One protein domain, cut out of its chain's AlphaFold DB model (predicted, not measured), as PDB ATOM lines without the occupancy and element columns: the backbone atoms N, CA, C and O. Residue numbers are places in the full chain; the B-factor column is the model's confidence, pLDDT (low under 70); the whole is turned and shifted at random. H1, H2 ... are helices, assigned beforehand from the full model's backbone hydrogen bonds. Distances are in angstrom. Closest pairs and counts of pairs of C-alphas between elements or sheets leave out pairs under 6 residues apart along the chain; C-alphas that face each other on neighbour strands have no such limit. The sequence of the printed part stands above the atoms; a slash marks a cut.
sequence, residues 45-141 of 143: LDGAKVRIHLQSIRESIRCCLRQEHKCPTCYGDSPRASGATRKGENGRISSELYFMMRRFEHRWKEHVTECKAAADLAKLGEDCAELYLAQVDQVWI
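What this domain is: This is residues 45 to 141 of the 143 residues of an uncharacterized protein of Phytophthora parasitica CJ01A1 (UniProt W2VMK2). One very long helix, H3, makes the longest axis, and a small compact head sits at its first end while residues 112 to 141, of which 112 to 139 belong to H3, stick out free. In the head, H1 runs back along the first part of H3, and the long loop of residues 59 to 82 leads on to the very short H2, which lies near H3. The printed part has 97 residues with three named helices in the order H1, H2, H3 and no named strand; the class is all helix. The whole is extended, with a radius of gyration of the C-alphas of 21.5 A, and a rod in outline, spanning 73 by 24 by 21 A.

How they stand to each other: H3, residues 95 to 139, touches H1, residues 45 to 58, with its residues 97 to 108 alone. The closest C-alphas of the two are those of Leu 97 and Gln 55, 6.5 A apart. Their lines stand at a shallow tilt of 24 degrees, and they run opposite ways. H2, residues 83 to 86, is close to H3 but not clearly touching, the closest C-alphas being those of Arg 86 and Tyr 98, 7.1 A apart. H1 and H2 are apart. In H1 and H3 every O i to N i+4 pair is within hydrogen-bond range; H2 is too short for such a pair, and its one O i to N i+3 pair is within range.

Where its parts are: H3 has 45 residues and measures 66.7 A from C-alpha 95 at (42.894, 14.237, 23.388) to C-alpha 139 at (47.027, -48.699, 44.959). H1 has 14 residues and measures 20.0 A, beginning with C-alpha 45 at (38.142, -1.800, 34.350). H2 has four residues and measures 5.3 A.

The domain as a whole: The two C-alphas farthest apart are those of Asn 90 and Ile 141, 74.3 A. Without the stretch that stands free, the body has 67 residues and spans 30 by 26 by 18 A. The printed part has no cut. The link from H1 to H2, 24 residues, is long; that from H2 to H3, 8 residues, is short. The mean pLDDT of the printed part is 85.3, and it is under 70 at residue 90 and residues 130 to 141.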
ATOM      1  N   LEU A  45      38.437  -1.804  35.786       91.38
ATOM      2  CA  LEU A  45      38.142  -1.800  34.350       91.38
ATOM      3  C   LEU A  45      36.731  -1.285  34.073       91.38
ATOM      4  O   LEU A  45      36.542  -0.505  33.144       91.38
ATOM      5  N   ASP A  46      35.749  -1.659  34.893       90.88
ATOM      6  CA  ASP A  46      34.381  -1.159  34.741       90.88
ATOM      7  C   ASP A  46      34.284   0.328  35.079       90.88
ATOM      8  O   ASP A  46      33.577   1.071  34.399       90.88
ATOM      9  N   GLY A  47      35.070   0.800  36.048       90.50
ATOM     10  CA  GLY A  47      35.208   2.227  36.314       90.50
ATOM     11  C   GLY A  47      35.764   2.997  35.118       90.50
ATOM     12  O   GLY A  47      35.186   4.008  34.711       90.50
ATOM     13  N   ALA A  48      36.818   2.478  34.486       92.94
ATOM     14  CA  ALA A  48      37.372   3.056  33.264       92.94
ATOM     15  C   ALA A  48      36.349   3.057  32.112       92.94
ATOM     16  O   ALA A  48      36.207   4.065  31.415       92.94
ATOM     17  N   LYS A  49      35.573   1.973  31.953       94.88
ATOM     18  CA  LYS A  49      34.487   1.901  30.964       94.88
ATOM     19  C   LYS A  49      33.435   2.989  31.197       94.88
ATOM     20  O   LYS A  49      33.048   3.682  30.254       94.88
ATOM     21  N   VAL A  50      32.985   3.163  32.441       93.12
ATOM     22  CA  VAL A  50      32.009   4.204  32.802       93.12
ATOM     23  C   VAL A  50      32.566   5.593  32.490       93.12
ATOM     24  O   VAL A  50      31.866   6.394  31.874       93.12
ATOM     25  N   ARG A  51      33.833   5.876  32.827       93.81
ATOM     26  CA  ARG A  51      34.454   7.173  32.508       93.81
ATOM     27  C   ARG A  51      34.489   7.447  31.006       93.81
ATOM     28  O   ARG A  51      34.096   8.532  30.593       93.81
ATOM     29  N   ILE A  52      34.919   6.479  30.193       95.25
ATOM     30  CA  ILE A  52      34.949   6.619  28.727       95.25
ATOM     31  C   ILE A  52      33.549   6.892  28.182       95.25
ATOM     32  O   ILE A  52      33.377   7.758  27.327       95.25
ATOM     33  N   HIS A  53      32.542   6.171  28.677       95.50
ATOM     34  CA  HIS A  53      31.157   6.380  28.275       95.50
ATOM     35  C   HIS A  53      30.685   7.806  28.589       95.50
ATOM     36  O   HIS A  53      30.204   8.496  27.693       95.50
ATOM     37  N   LEU A  54      30.874   8.261  29.831       94.81
ATOM     38  CA  LEU A  54      30.477   9.603  30.258       94.81
ATOM     39  C   LEU A  54      31.208  10.693  29.469       94.81
ATOM     40  O   LEU A  54      30.583  11.665  29.057       94.81
ATOM     41  N   GLN A  55      32.503  10.515  29.211       96.06
ATOM     42  CA  GLN A  55      33.280  11.457  28.411       96.06
ATOM     43  C   GLN A  55      32.824  11.481  26.945       96.06
ATOM     44  O   GLN A  55      32.682  12.555  26.373       96.06
ATOM     45  N   SER A  56      32.494  10.323  26.360       95.19
ATOM     46  CA  SER A  56      31.924  10.264  25.003       95.19
ATOM     47  C   SER A  56      30.637  11.094  24.909       95.19
ATOM     48  O   SER A  56      30.471  11.866  23.970       95.19
ATOM     49  N   ILE A  57      29.750  10.982  25.909       93.81
ATOM     50  CA  ILE A  57      28.501  11.760  25.972       93.81
ATOM     51  C   ILE A  57      28.783  13.257  26.121       93.81
ATOM     52  O   ILE A  57      28.144  14.053  25.441       93.81
ATOM     53  N   ARG A  58      29.737  13.646  26.978       95.50
ATOM     54  CA  ARG A  58      30.137  15.056  27.150       95.50
ATOM     55  C   ARG A  58      30.615  15.683  25.845       95.50
ATOM     56  O   ARG A  58      30.330  16.845  25.589       95.50
ATOM     57  N   GLU A  59      31.285  14.901  25.008       93.94
ATOM     58  CA  GLU A  59      31.743  15.326  23.683       93.94
ATOM     59  C   GLU A  59      30.652  15.222  22.604       93.94
ATOM     60  O   GLU A  59      30.908  15.522  21.443       93.94
ATOM     61  N   SER A  60      29.420  14.843  22.969       92.00
ATOM     62  CA  SER A  60      28.290  14.622  22.051       92.00
ATOM     63  C   SER A  60      28.543  13.517  21.018       92.00
ATOM     64  O   SER A  60      28.091  13.578  19.873       92.00
ATOM     65  N   ILE A  61      29.251  12.464  21.430       92.44
ATOM     66  CA  ILE A  61      29.634  11.334  20.584       92.44
ATOM     67  C   ILE A  61      29.042  10.050  21.161       92.44
ATOM     68  O   ILE A  61      28.867   9.877  22.369       92.44
ATOM     69  N   ARG A  62      28.740   9.097  20.277       93.81
ATOM     70  CA  ARG A  62      28.383   7.736  20.696       93.81
ATOM     71  C   ARG A  62      29.500   7.136  21.551       93.81
ATOM     72  O   ARG A  62      30.666   7.465  21.387       93.81
ATOM     73  N   CYS A  63      29.152   6.196  22.423       95.44
ATOM     74  CA  CYS A  63      30.124   5.552  23.301       95.44
ATOM     75  C   CYS A  63      31.323   4.989  22.510       95.44
ATOM     76  O   CYS A  63      31.147   4.156  21.615       95.44
ATOM     77  N   CYS A  64      32.531   5.438  22.867       95.00
ATOM     78  CA  CYS A  64      33.776   5.023  22.220       95.00
ATOM     79  C   CYS A  64      34.258   3.626  22.631       95.00
ATOM     80  O   CYS A  64      35.135   3.067  21.973       95.00
ATOM     81  N   LEU A  65      33.666   3.012  23.662       94.25
ATOM     82  CA  LEU A  65      33.949   1.612  23.969       94.25
ATOM     83  C   LEU A  65      33.496   0.706  22.831       94.25
ATOM     84  O   LEU A  65      32.415   0.864  22.258       94.25
ATOM     85  N   ARG A  66      34.329  -0.290  22.543       91.31
ATOM     86  CA  ARG A  66      33.971  -1.367  21.633       91.31
ATOM     87  C   ARG A  66      32.901  -2.275  22.246       91.31
ATOM     88  O   ARG A  66      32.729  -2.308  23.465       91.31
ATOM     89  N   GLN A  67      32.158  -2.980  21.398       88.00
ATOM     90  CA  GLN A  67      31.002  -3.766  21.834       88.00
ATOM     91  C   GLN A  67      31.435  -4.986  22.657       88.00
ATOM     92  O   GLN A  67      30.806  -5.303  23.665       88.00
ATOM     93  N   GLU A  68      32.574  -5.581  22.303       88.81
ATOM     94  CA  GLU A  68      33.223  -6.683  23.015       88.81
ATOM     95  C   GLU A  68      33.563  -6.350  24.477       88.81
ATOM     96  O   GLU A  68      33.520  -7.227  25.335       88.81
ATOM     97  N   HIS A  69      33.820  -5.077  24.797       90.12
ATOM     98  CA  HIS A  69      34.175  -4.651  26.154       90.12
ATOM     99  C   HIS A  69      32.970  -4.527  27.097       90.12
ATOM    100  O   HIS A  69      33.169  -4.259  28.283       90.12
ATOM    101  N   LYS A  70      31.737  -4.708  26.590       89.62
ATOM    102  CA  LYS A  70      30.471  -4.662  27.347       89.62
ATOM    103  C   LYS A  70      30.399  -3.454  28.289       89.62
ATOM    104  O   LYS A  70      30.587  -3.562  29.498       89.62
ATOM    105  N   CYS A  71      30.155  -2.273  27.720       91.31
ATOM    106  CA  CYS A  71      29.944  -1.057  28.506       91.31
ATOM    107  C   CYS A  71      28.764  -1.247  29.483       91.31
ATOM    108  O   CYS A  71      27.667  -1.534  29.004       91.31
ATOM    109  N   PRO A  72      28.949  -1.032  30.798       89.81
ATOM    110  CA  PRO A  72      27.908  -1.279  31.801       89.81
ATOM    111  C   PRO A  72      26.726  -0.305  31.705       89.81
ATOM    112  O   PRO A  72      25.654  -0.583  32.230       89.81
ATOM    113  N   THR A  73      26.910   0.834  31.037       91.25
ATOM    114  CA  THR A  73      25.904   1.900  30.929       91.25
ATOM    115  C   THR A  73      25.088   1.845  29.639       91.25
ATOM    116  O   THR A  73      24.034   2.464  29.548       91.25
ATOM    117  N   CYS A  74      25.577   1.153  28.611       89.69
ATOM    118  CA  CYS A  74      24.884   1.065  27.328       89.69
ATOM    119  C   CYS A  74      24.081  -0.228  27.229       89.69
ATOM    120  O   CYS A  74      24.555  -1.280  27.654       89.69
ATOM    121  N   TYR A  75      22.951  -0.176  26.527       85.69
ATOM    122  CA  TYR A  75      22.255  -1.390  26.109       85.69
ATOM    123  C   TYR A  75      23.112  -2.204  25.124       85.69
ATOM    124  O   TYR A  75      24.013  -1.675  24.457       85.69
ATOM    125  N   GLY A  76      22.858  -3.513  25.055       80.06
ATOM    126  CA  GLY A  76      23.661  -4.445  24.253       80.06
ATOM    127  C   GLY A  76      23.658  -4.130  22.754       80.06
ATOM    128  O   GLY A  76      24.668  -4.329  22.082       80.06
ATOM    129  N   ASP A  77      22.558  -3.571  22.263       82.75
ATOM    130  CA  ASP A  77      22.293  -3.151  20.885       82.75
ATOM    131  C   ASP A  77      22.602  -1.666  20.622       82.75
ATOM    132  O   ASP A  77      22.481  -1.194  19.492       82.75
ATOM    133  N   SER A  78      23.035  -0.915  21.641       85.56
ATOM    134  CA  SER A  78      23.337   0.508  21.481       85.56
ATOM    135  C   SER A  78      24.467   0.723  20.466       85.56
ATOM    136  O   SER A  78      25.564   0.171  20.647       85.56
ATOM    137  N   PRO A  79      24.261   1.572  19.439       88.38
ATOM    138  CA  PRO A  79      25.272   1.824  18.427       88.38
ATOM    139  C   PRO A  79      26.501   2.498  19.044       88.38
ATOM    140  O   PRO A  79      26.399   3.446  19.828       88.38
ATOM    141  N   ARG A  80      27.686   2.016  18.665       91.69
ATOM    142  CA  ARG A  80      28.977   2.518  19.157       91.69
ATOM    143  C   ARG A  80      29.574   3.557  18.220       91.69
ATOM    144  O   ARG A  80      29.143   3.705  17.074       91.69
ATOM    145  N   ALA A  81      30.566   4.294  18.714       92.25
ATOM    146  CA  ALA A  81      31.371   5.148  17.854       92.25
ATOM    147  C   ALA A  81      32.093   4.308  16.790       92.25
ATOM    148  O   ALA A  81      32.530   3.181  17.042       92.25
ATOM    149  N   SER A  82      32.239   4.885  15.599       90.75
ATOM    150  CA  SER A  82      32.962   4.249  14.499       90.75
ATOM    151  C   SER A  82      34.443   4.025  14.837       90.75
ATOM    152  O   SER A  82      35.010   4.684  15.712       90.75
ATOM    153  N   GLY A  83      35.102   3.125  14.100       88.25
ATOM    154  CA  GLY A  83      36.553   2.932  14.194       88.25
ATOM    155  C   GLY A  83      37.344   4.227  13.989       88.25
ATOM    156  O   GLY A  83      38.209   4.526  14.807       88.25
ATOM    157  N   ALA A  84      36.987   5.013  12.968       87.06
ATOM    158  CA  ALA A  84      37.632   6.291  12.659       87.06
ATOM    159  C   ALA A  84      37.520   7.289  13.823       87.06
ATOM    160  O   ALA A  84      38.513   7.859  14.268       87.06
ATOM    161  N   THR A  85      36.320   7.421  14.401       88.75
ATOM    162  CA  THR A  85      36.087   8.287  15.568       88.75
ATOM    163  C   THR A  85      36.958   7.882  16.759       88.75
ATOM    164  O   THR A  85      37.591   8.735  17.369       88.75
ATOM    165  N   ARG A  86      37.049   6.580  17.073       88.12
ATOM    166  CA  ARG A  86      37.839   6.078  18.217       88.12
ATOM    167  C   ARG A  86      39.339   6.314  18.073       88.12
ATOM    168  O   ARG A  86      40.031   6.446  19.076       88.12
ATOM    169  N   LYS A  87      39.842   6.341  16.840       85.75
ATOM    170  CA  LYS A  87      41.252   6.621  16.552       85.75
ATOM    171  C   LYS A  87      41.596   8.110  16.639       85.75
ATOM    172  O   LYS A  87      42.765   8.449  16.502       85.75
ATOM    173  N   GLY A  88      40.608   8.984  16.841       78.38
ATOM    174  CA  GLY A  88      40.815  10.429  16.761       78.38
ATOM    175  C   GLY A  88      41.122  10.915  15.348       78.38
ATOM    176  O   GLY A  88      41.589  12.042  15.188       78.38
ATOM    177  N   GLU A  89      40.850  10.101  14.320       76.19
ATOM    178  CA  GLU A  89      41.025  10.515  12.930       76.19
ATOM    179  C   GLU A  89      40.148  11.759  12.688       76.19
ATOM    180  O   GLU A  89      38.947  11.768  12.982       76.19
ATOM    181  N   ASN A  90      40.776  12.825  12.187       65.81
ATOM    182  CA  ASN A  90      40.161  14.123  11.889       65.81
ATOM    183  C   ASN A  90      39.686  14.938  13.112       65.81
ATOM    184  O   ASN A  90      38.786  15.760  12.972       65.81
ATOM    185  N   GLY A  91      40.247  14.714  14.309       71.00
ATOM    186  CA  GLY A  91      39.957  15.547  15.491       71.00
ATOM    187  C   GLY A  91      38.545  15.370  16.061       71.00
ATOM    188  O   GLY A  91      38.041  16.242  16.759       71.00
ATOM    189  N   ARG A  92      37.888  14.244  15.753       80.94
ATOM    190  CA  ARG A  92      36.501  13.978  16.169       80.94
ATOM    191  C   ARG A  92      36.310  13.767  17.666       80.94
ATOM    192  O   ARG A  92      35.179  13.880  18.107       80.94
ATOM    193  N   ILE A  93      37.354  13.400  18.402       91.19
ATOM    194  CA  ILE A  93      37.334  13.235  19.862       91.19
ATOM    195  C   ILE A  93      38.442  14.088  20.465       91.19
ATOM    196  O   ILE A  93      39.456  14.346  19.810       91.19
ATOM    197  N   SER A  94      38.271  14.487  21.720       93.50
ATOM    198  CA  SER A  94      39.314  15.185  22.463       93.50
ATOM    199  C   SER A  94      40.547  14.298  22.675       93.50
ATOM    200  O   SER A  94      40.482  13.061  22.658       93.50
ATOM    201  N   SER A  95      41.689  14.937  22.937       92.25
ATOM    202  CA  SER A  95      42.894  14.237  23.388       92.25
ATOM    203  C   SER A  95      42.642  13.468  24.687       92.25
ATOM    204  O   SER A  95      43.131  12.350  24.830       92.25
ATOM    205  N   GLU A  96      41.828  14.010  25.598       94.00
ATOM    206  CA  GLU A  96      41.438  13.348  26.845       94.00
ATOM    207  C   GLU A  96      40.758  12.001  26.566       94.00
ATOM    208  O   GLU A  96      41.236  10.960  27.023       94.00
ATOM    209  N   LEU A  97      39.696  11.990  25.755       94.44
ATOM    210  CA  LEU A  97      38.971  10.764  25.419       94.44
ATOM    211  C   LEU A  97      39.852   9.770  24.654       94.44
ATOM    212  O   LEU A  97      39.789   8.562  24.907       94.44
ATOM    213  N   TYR A  98      40.722  10.262  23.770       93.38
ATOM    214  CA  TYR A  98      41.703   9.431  23.077       93.38
ATOM    215  C   TYR A  98      42.667   8.735  24.055       93.38
ATOM    216  O   TYR A  98      42.852   7.514  23.992       93.38
ATOM    217  N   PHE A  99      43.246   9.473  25.007       92.88
ATOM    218  CA  PHE A  99      44.153   8.904  26.007       92.88
ATOM    219  C   PHE A  99      43.442   7.949  26.965       92.88
ATOM    220  O   PHE A  99      43.994   6.895  27.295       92.88
ATOM    221  N   MET A 100      42.205   8.253  27.361       94.00
ATOM    222  CA  MET A 100      41.381   7.348  28.164       94.00
ATOM    223  C   MET A 100      41.172   6.004  27.459       94.00
ATOM    224  O   MET A 100      41.377   4.953  28.072       94.00
ATOM    225  N   MET A 101      40.834   6.024  26.166       93.31
ATOM    226  CA  MET A 101      40.690   4.815  25.345       93.31
ATOM    227  C   MET A 101      41.999   4.023  25.255       93.31
ATOM    228  O   MET A 101      41.996   2.811  25.461       93.31
ATOM    229  N   ARG A 102      43.132   4.690  24.999       92.50
ATOM    230  CA  ARG A 102      44.453   4.037  24.917       92.50
ATOM    231  C   ARG A 102      44.862   3.381  26.237       92.50
ATOM    232  O   ARG A 102      45.300   2.231  26.224       92.50
ATOM    233  N   ARG A 103      44.691   4.079  27.366       92.56
ATOM    234  CA  ARG A 103      44.988   3.545  28.708       92.56
ATOM    235  C   ARG A 103      44.096   2.350  29.035       92.56
ATOM    236  O   ARG A 103      44.577   1.367  29.590       92.56
ATOM    237  N   PHE A 104      42.815   2.412  28.672       94.25
ATOM    238  CA  PHE A 104      41.894   1.293  28.851       94.25
ATOM    239  C   PHE A 104      42.302   0.065  28.027       94.25
ATOM    240  O   PHE A 104      42.376  -1.024  28.581       94.25
ATOM    241  N   GLU A 105      42.616   0.228  26.739       92.94
ATOM    242  CA  GLU A 105      43.023  -0.883  25.861       92.94
ATOM    243  C   GLU A 105      44.304  -1.574  26.358       92.94
ATOM    244  O   GLU A 105      44.423  -2.793  26.260       92.94
ATOM    245  N   HIS A 106      45.251  -0.821  26.932       93.00
ATOM    246  CA  HIS A 106      46.435  -1.397  27.576       93.00
ATOM    247  C   HIS A 106      46.055  -2.282  28.767       93.00
ATOM    248  O   HIS A 106      46.356  -3.473  28.778       93.00
ATOM    249  N   ARG A 107      45.303  -1.717  29.718       92.62
ATOM    250  CA  ARG A 107      44.851  -2.425  30.923       92.62
ATOM    251  C   ARG A 107      43.978  -3.633  30.611       92.62
ATOM    252  O   ARG A 107      44.019  -4.633  31.317       92.62
ATOM    253  N   TRP A 108      43.173  -3.548  29.557       93.19
ATOM    254  CA  TRP A 108      42.350  -4.659  29.102       93.19
ATOM    255  C   TRP A 108      43.208  -5.834  28.620       93.19
ATOM    256  O   TRP A 108      42.919  -6.977  28.958       93.19
ATOM    257  N   LYS A 109      44.289  -5.569  27.873       93.19
ATOM    258  CA  LYS A 109      45.223  -6.618  27.430       93.19
ATOM    259  C   LYS A 109      45.940  -7.287  28.598       93.19
ATOM    260  O   LYS A 109      46.066  -8.509  28.591       93.19
ATOM    261  N   GLU A 110      46.373  -6.504  29.583       90.75
ATOM    262  CA  GLU A 110      46.972  -7.027  30.819       90.75
ATOM    263  C   GLU A 110      45.984  -7.955  31.531       90.75
ATOM    264  O   GLU A 110      46.280  -9.130  31.726       90.75
ATOM    265  N   HIS A 111      44.755  -7.487  31.761       89.62
ATOM    266  CA  HIS A 111      43.706  -8.279  32.402       89.62
ATOM    267  C   HIS A 111      43.377  -9.580  31.659       89.62
ATOM    268  O   HIS A 111      43.254 -10.633  32.273       89.62
ATOM    269  N   VAL A 112      43.260  -9.540  30.328       90.44
ATOM    270  CA  VAL A 112      43.028 -10.754  29.525       90.44
ATOM    271  C   VAL A 112      44.186 -11.745  29.676       90.44
ATOM    272  O   VAL A 112      43.955 -12.952  29.686       90.44
ATOM    273  N   THR A 113      45.420 -11.254  29.793       91.25
ATOM    274  CA  THR A 113      46.610 -12.094  29.984       91.25
ATOM    275  C   THR A 113      46.608 -12.737  31.369       91.25
ATOM    276  O   THR A 113      46.795 -13.946  31.475       91.25
ATOM    277  N   GLU A 114      46.305 -11.963  32.412       88.69
ATOM    278  CA  GLU A 114      46.153 -12.458  33.787       88.69
ATOM    279  C   GLU A 114      45.033 -13.500  33.901       88.69
ATOM    280  O   GLU A 114      45.231 -14.556  34.496       88.69
ATOM    281  N   CYS A 115      43.871 -13.251  33.288       87.38
ATOM    282  CA  CYS A 115      42.763 -14.206  33.286       87.38
ATOM    283  C   CYS A 115      43.119 -15.516  32.580       87.38
ATOM    284  O   CYS A 115      42.711 -16.576  33.045       87.38
ATOM    285  N   LYS A 116      43.869 -15.456  31.471       88.81
ATOM    286  CA  LYS A 116      44.355 -16.663  30.791       88.81
ATOM    287  C   LYS A 116      45.320 -17.443  31.674       88.81
ATOM    288  O   LYS A 116      45.089 -18.621  31.892       88.81
ATOM    289  N   ALA A 117      46.315 -16.775  32.255       87.69
ATOM    290  CA  ALA A 117      47.265 -17.417  33.159       87.69
ATOM    291  C   ALA A 117      46.569 -18.067  34.371       87.69
ATOM    292  O   ALA A 117      46.905 -19.183  34.755       87.69
ATOM    293  N   ALA A 118      45.565 -17.399  34.946       87.25
ATOM    294  CA  ALA A 118      44.767 -17.954  36.037       87.25
ATOM    295  C   ALA A 118      43.941 -19.177  35.602       87.25
ATOM    296  O   ALA A 118      43.846 -20.142  36.355       87.25
ATOM    297  N   ALA A 119      43.364 -19.153  34.397       87.88
ATOM    298  CA  ALA A 119      42.630 -20.291  33.846       87.88
ATOM    299  C   ALA A 119      43.555 -21.484  33.556       87.88
ATOM    300  O   ALA A 119      43.207 -22.615  33.885       87.88
ATOM    301  N   ASP A 120      44.746 -21.232  33.009       87.62
ATOM    302  CA  ASP A 120      45.751 -22.265  32.753       87.62
ATOM    303  C   ASP A 120      46.227 -22.910  34.068       87.62
ATOM    304  O   ASP A 120      46.335 -24.131  34.158       87.62
ATOM    305  N   LEU A 121      46.438 -22.109  35.123       85.62
ATOM    306  CA  LEU A 121      46.767 -22.610  36.464       85.62
ATOM    307  C   LEU A 121      45.629 -23.424  37.092       85.62
ATOM    308  O   LEU A 121      45.893 -24.454  37.707       85.62
ATOM    309  N   ALA A 122      44.378 -22.978  36.949       87.12
ATOM    310  CA  ALA A 122      43.221 -23.719  37.448       87.12
ATOM    311  C   ALA A 122      43.106 -25.086  36.761       87.12
ATOM    312  O   ALA A 122      42.944 -26.096  37.442       87.12
ATOM    313  N   LYS A 123      43.299 -25.122  35.437       86.44
ATOM    314  CA  LYS A 123      43.305 -26.360  34.660       86.44
ATOM    315  C   LYS A 123      44.419 -27.312  35.101       86.44
ATOM    316  O   LYS A 123      44.157 -28.486  35.309       86.44
ATOM    317  N   LEU A 124      45.636 -26.812  35.320       80.75
ATOM    318  CA  LEU A 124      46.728 -27.629  35.869       80.75
ATOM    319  C   LEU A 124      46.382 -28.207  37.251       80.75
ATOM    320  O   LEU A 124      46.783 -29.322  37.565       80.75
ATOM    321  N   GLY A 125      45.652 -27.457  38.082       77.81
ATOM    322  CA  GLY A 125      45.160 -27.942  39.371       77.81
ATOM    323  C   GLY A 125      44.140 -29.074  39.236       77.81
ATOM    324  O   GLY A 125      44.228 -30.054  39.974       77.81
ATOM    325  N   GLU A 126      43.210 -28.959  38.286       79.81
ATOM    326  CA  GLU A 126      42.236 -30.007  37.951       79.81
ATOM    327  C   GLU A 126      42.938 -31.257  37.396       79.81
ATOM    328  O   GLU A 126      42.749 -32.343  37.941       79.81
ATOM    329  N   ASP A 127      43.837 -31.093  36.422       77.94
ATOM    330  CA  ASP A 127      44.609 -32.188  35.817       77.94
ATOM    331  C   ASP A 127      45.455 -32.933  36.882       77.94
ATOM    332  O   ASP A 127      45.524 -34.163  36.901       77.94
ATOM    333  N   CYS A 128      46.074 -32.207  37.823       71.75
ATOM    334  CA  CYS A 128      46.813 -32.800  38.945       71.75
ATOM    335  C   CYS A 128      45.903 -33.545  39.935       71.75
ATOM    336  O   CYS A 128      46.304 -34.582  40.470       71.75
ATOM    337  N   ALA A 129      44.701 -33.031  40.201       70.38
ATOM    338  CA  ALA A 129      43.735 -33.695  41.072       70.38
ATOM    339  C   ALA A 129      43.216 -34.997  40.438       70.38
ATOM    340  O   ALA A 129      43.111 -36.007  41.133       70.38
ATOM    341  N   GLU A 130      42.965 -35.003  39.125       68.44
ATOM    342  CA  GLU A 130      42.584 -36.206  38.376       68.44
ATOM    343  C   GLU A 130      43.695 -37.267  38.384       68.44
ATOM    344  O   GLU A 130      43.424 -38.441  38.643       68.44
ATOM    345  N   LEU A 131      44.957 -36.866  38.185       65.62
ATOM    346  CA  LEU A 131      46.108 -37.775  38.258       65.62
ATOM    347  C   LEU A 131      46.294 -38.384  39.656       65.62
ATOM    348  O   LEU A 131      46.603 -39.569  39.772       65.62
ATOM    349  N   TYR A 132      46.096 -37.592  40.713       56.66
ATOM    350  CA  TYR A 132      46.201 -38.073  42.092       56.66
ATOM    351  C   TYR A 132      45.098 -39.086  42.426       56.66
ATOM    352  O   TYR A 132      45.381 -40.132  43.008       56.66
ATOM    353  N   LEU A 133      43.856 -38.819  42.011       62.75
ATOM    354  CA  LEU A 133      42.736 -39.752  42.174       62.75
ATOM    355  C   LEU A 133      42.986 -41.073  41.428       62.75
ATOM    356  O   LEU A 133      42.818 -42.141  42.010       62.75
ATOM    357  N   ALA A 134      43.487 -41.007  40.191       62.09
ATOM    358  CA  ALA A 134      43.825 -42.194  39.408       62.09
ATOM    359  C   ALA A 134      44.963 -43.032  40.029       62.09
ATOM    360  O   ALA A 134      44.950 -44.257  39.926       62.09
ATOM    361  N   GLN A 135      45.942 -42.395  40.687       59.22
ATOM    362  CA  GLN A 135      46.997 -43.104  41.424       59.22
ATOM    363  C   GLN A 135      46.479 -43.780  42.694       59.22
ATOM    364  O   GLN A 135      46.895 -44.897  42.988       59.22
ATOM    365  N   VAL A 136      45.575 -43.135  43.439       59.50
ATOM    366  CA  VAL A 136      44.958 -43.752  44.623       59.50
ATOM    367  C   VAL A 136      44.180 -45.003  44.217       59.50
ATOM    368  O   VAL A 136      44.369 -46.042  44.840       59.50
ATOM    369  N   ASP A 137      43.399 -44.950  43.136       57.16
ATOM    370  CA  ASP A 137      42.622 -46.100  42.654       57.16
ATOM    371  C   ASP A 137      43.495 -47.289  42.207       57.16
ATOM    372  O   ASP A 137      43.079 -48.435  42.349       57.16
ATOM    373  N   GLN A 138      44.723 -47.054  41.725       56.81
ATOM    374  CA  GLN A 138      45.662 -48.133  41.379       56.81
ATOM    375  C   GLN A 138      46.258 -48.839  42.605       56.81
ATOM    376  O   GLN A 138      46.541 -50.030  42.537       56.81
ATOM    377  N   VAL A 139      46.426 -48.138  43.731       55.38
ATOM    378  CA  VAL A 139      47.027 -48.699  44.959       55.38
ATOM    379  C   VAL A 139      46.064 -49.632  45.708       55.38
ATOM    380  O   VAL A 139      46.507 -50.482  46.475       55.38
ATOM    381  N   TRP A 140      44.753 -49.522  45.476       52.59
ATOM    382  CA  TRP A 140      43.749 -50.411  46.079       52.59
ATOM    383  C   TRP A 140      43.499 -51.707  45.288       52.59
ATOM    384  O   TRP A 140      42.720 -52.542  45.742       52.59
ATOM    385  N   ILE A 141      44.146 -51.896  44.131       54.03
ATOM    386  CA  ILE A 141      44.010 -53.087  43.276       54.03
ATOM    387  C   ILE A 141      45.327 -53.880  43.299       54.03
ATOM    388  O   ILE A 141      45.947 -54.108  42.269       54.03
TER     389      ILE A 141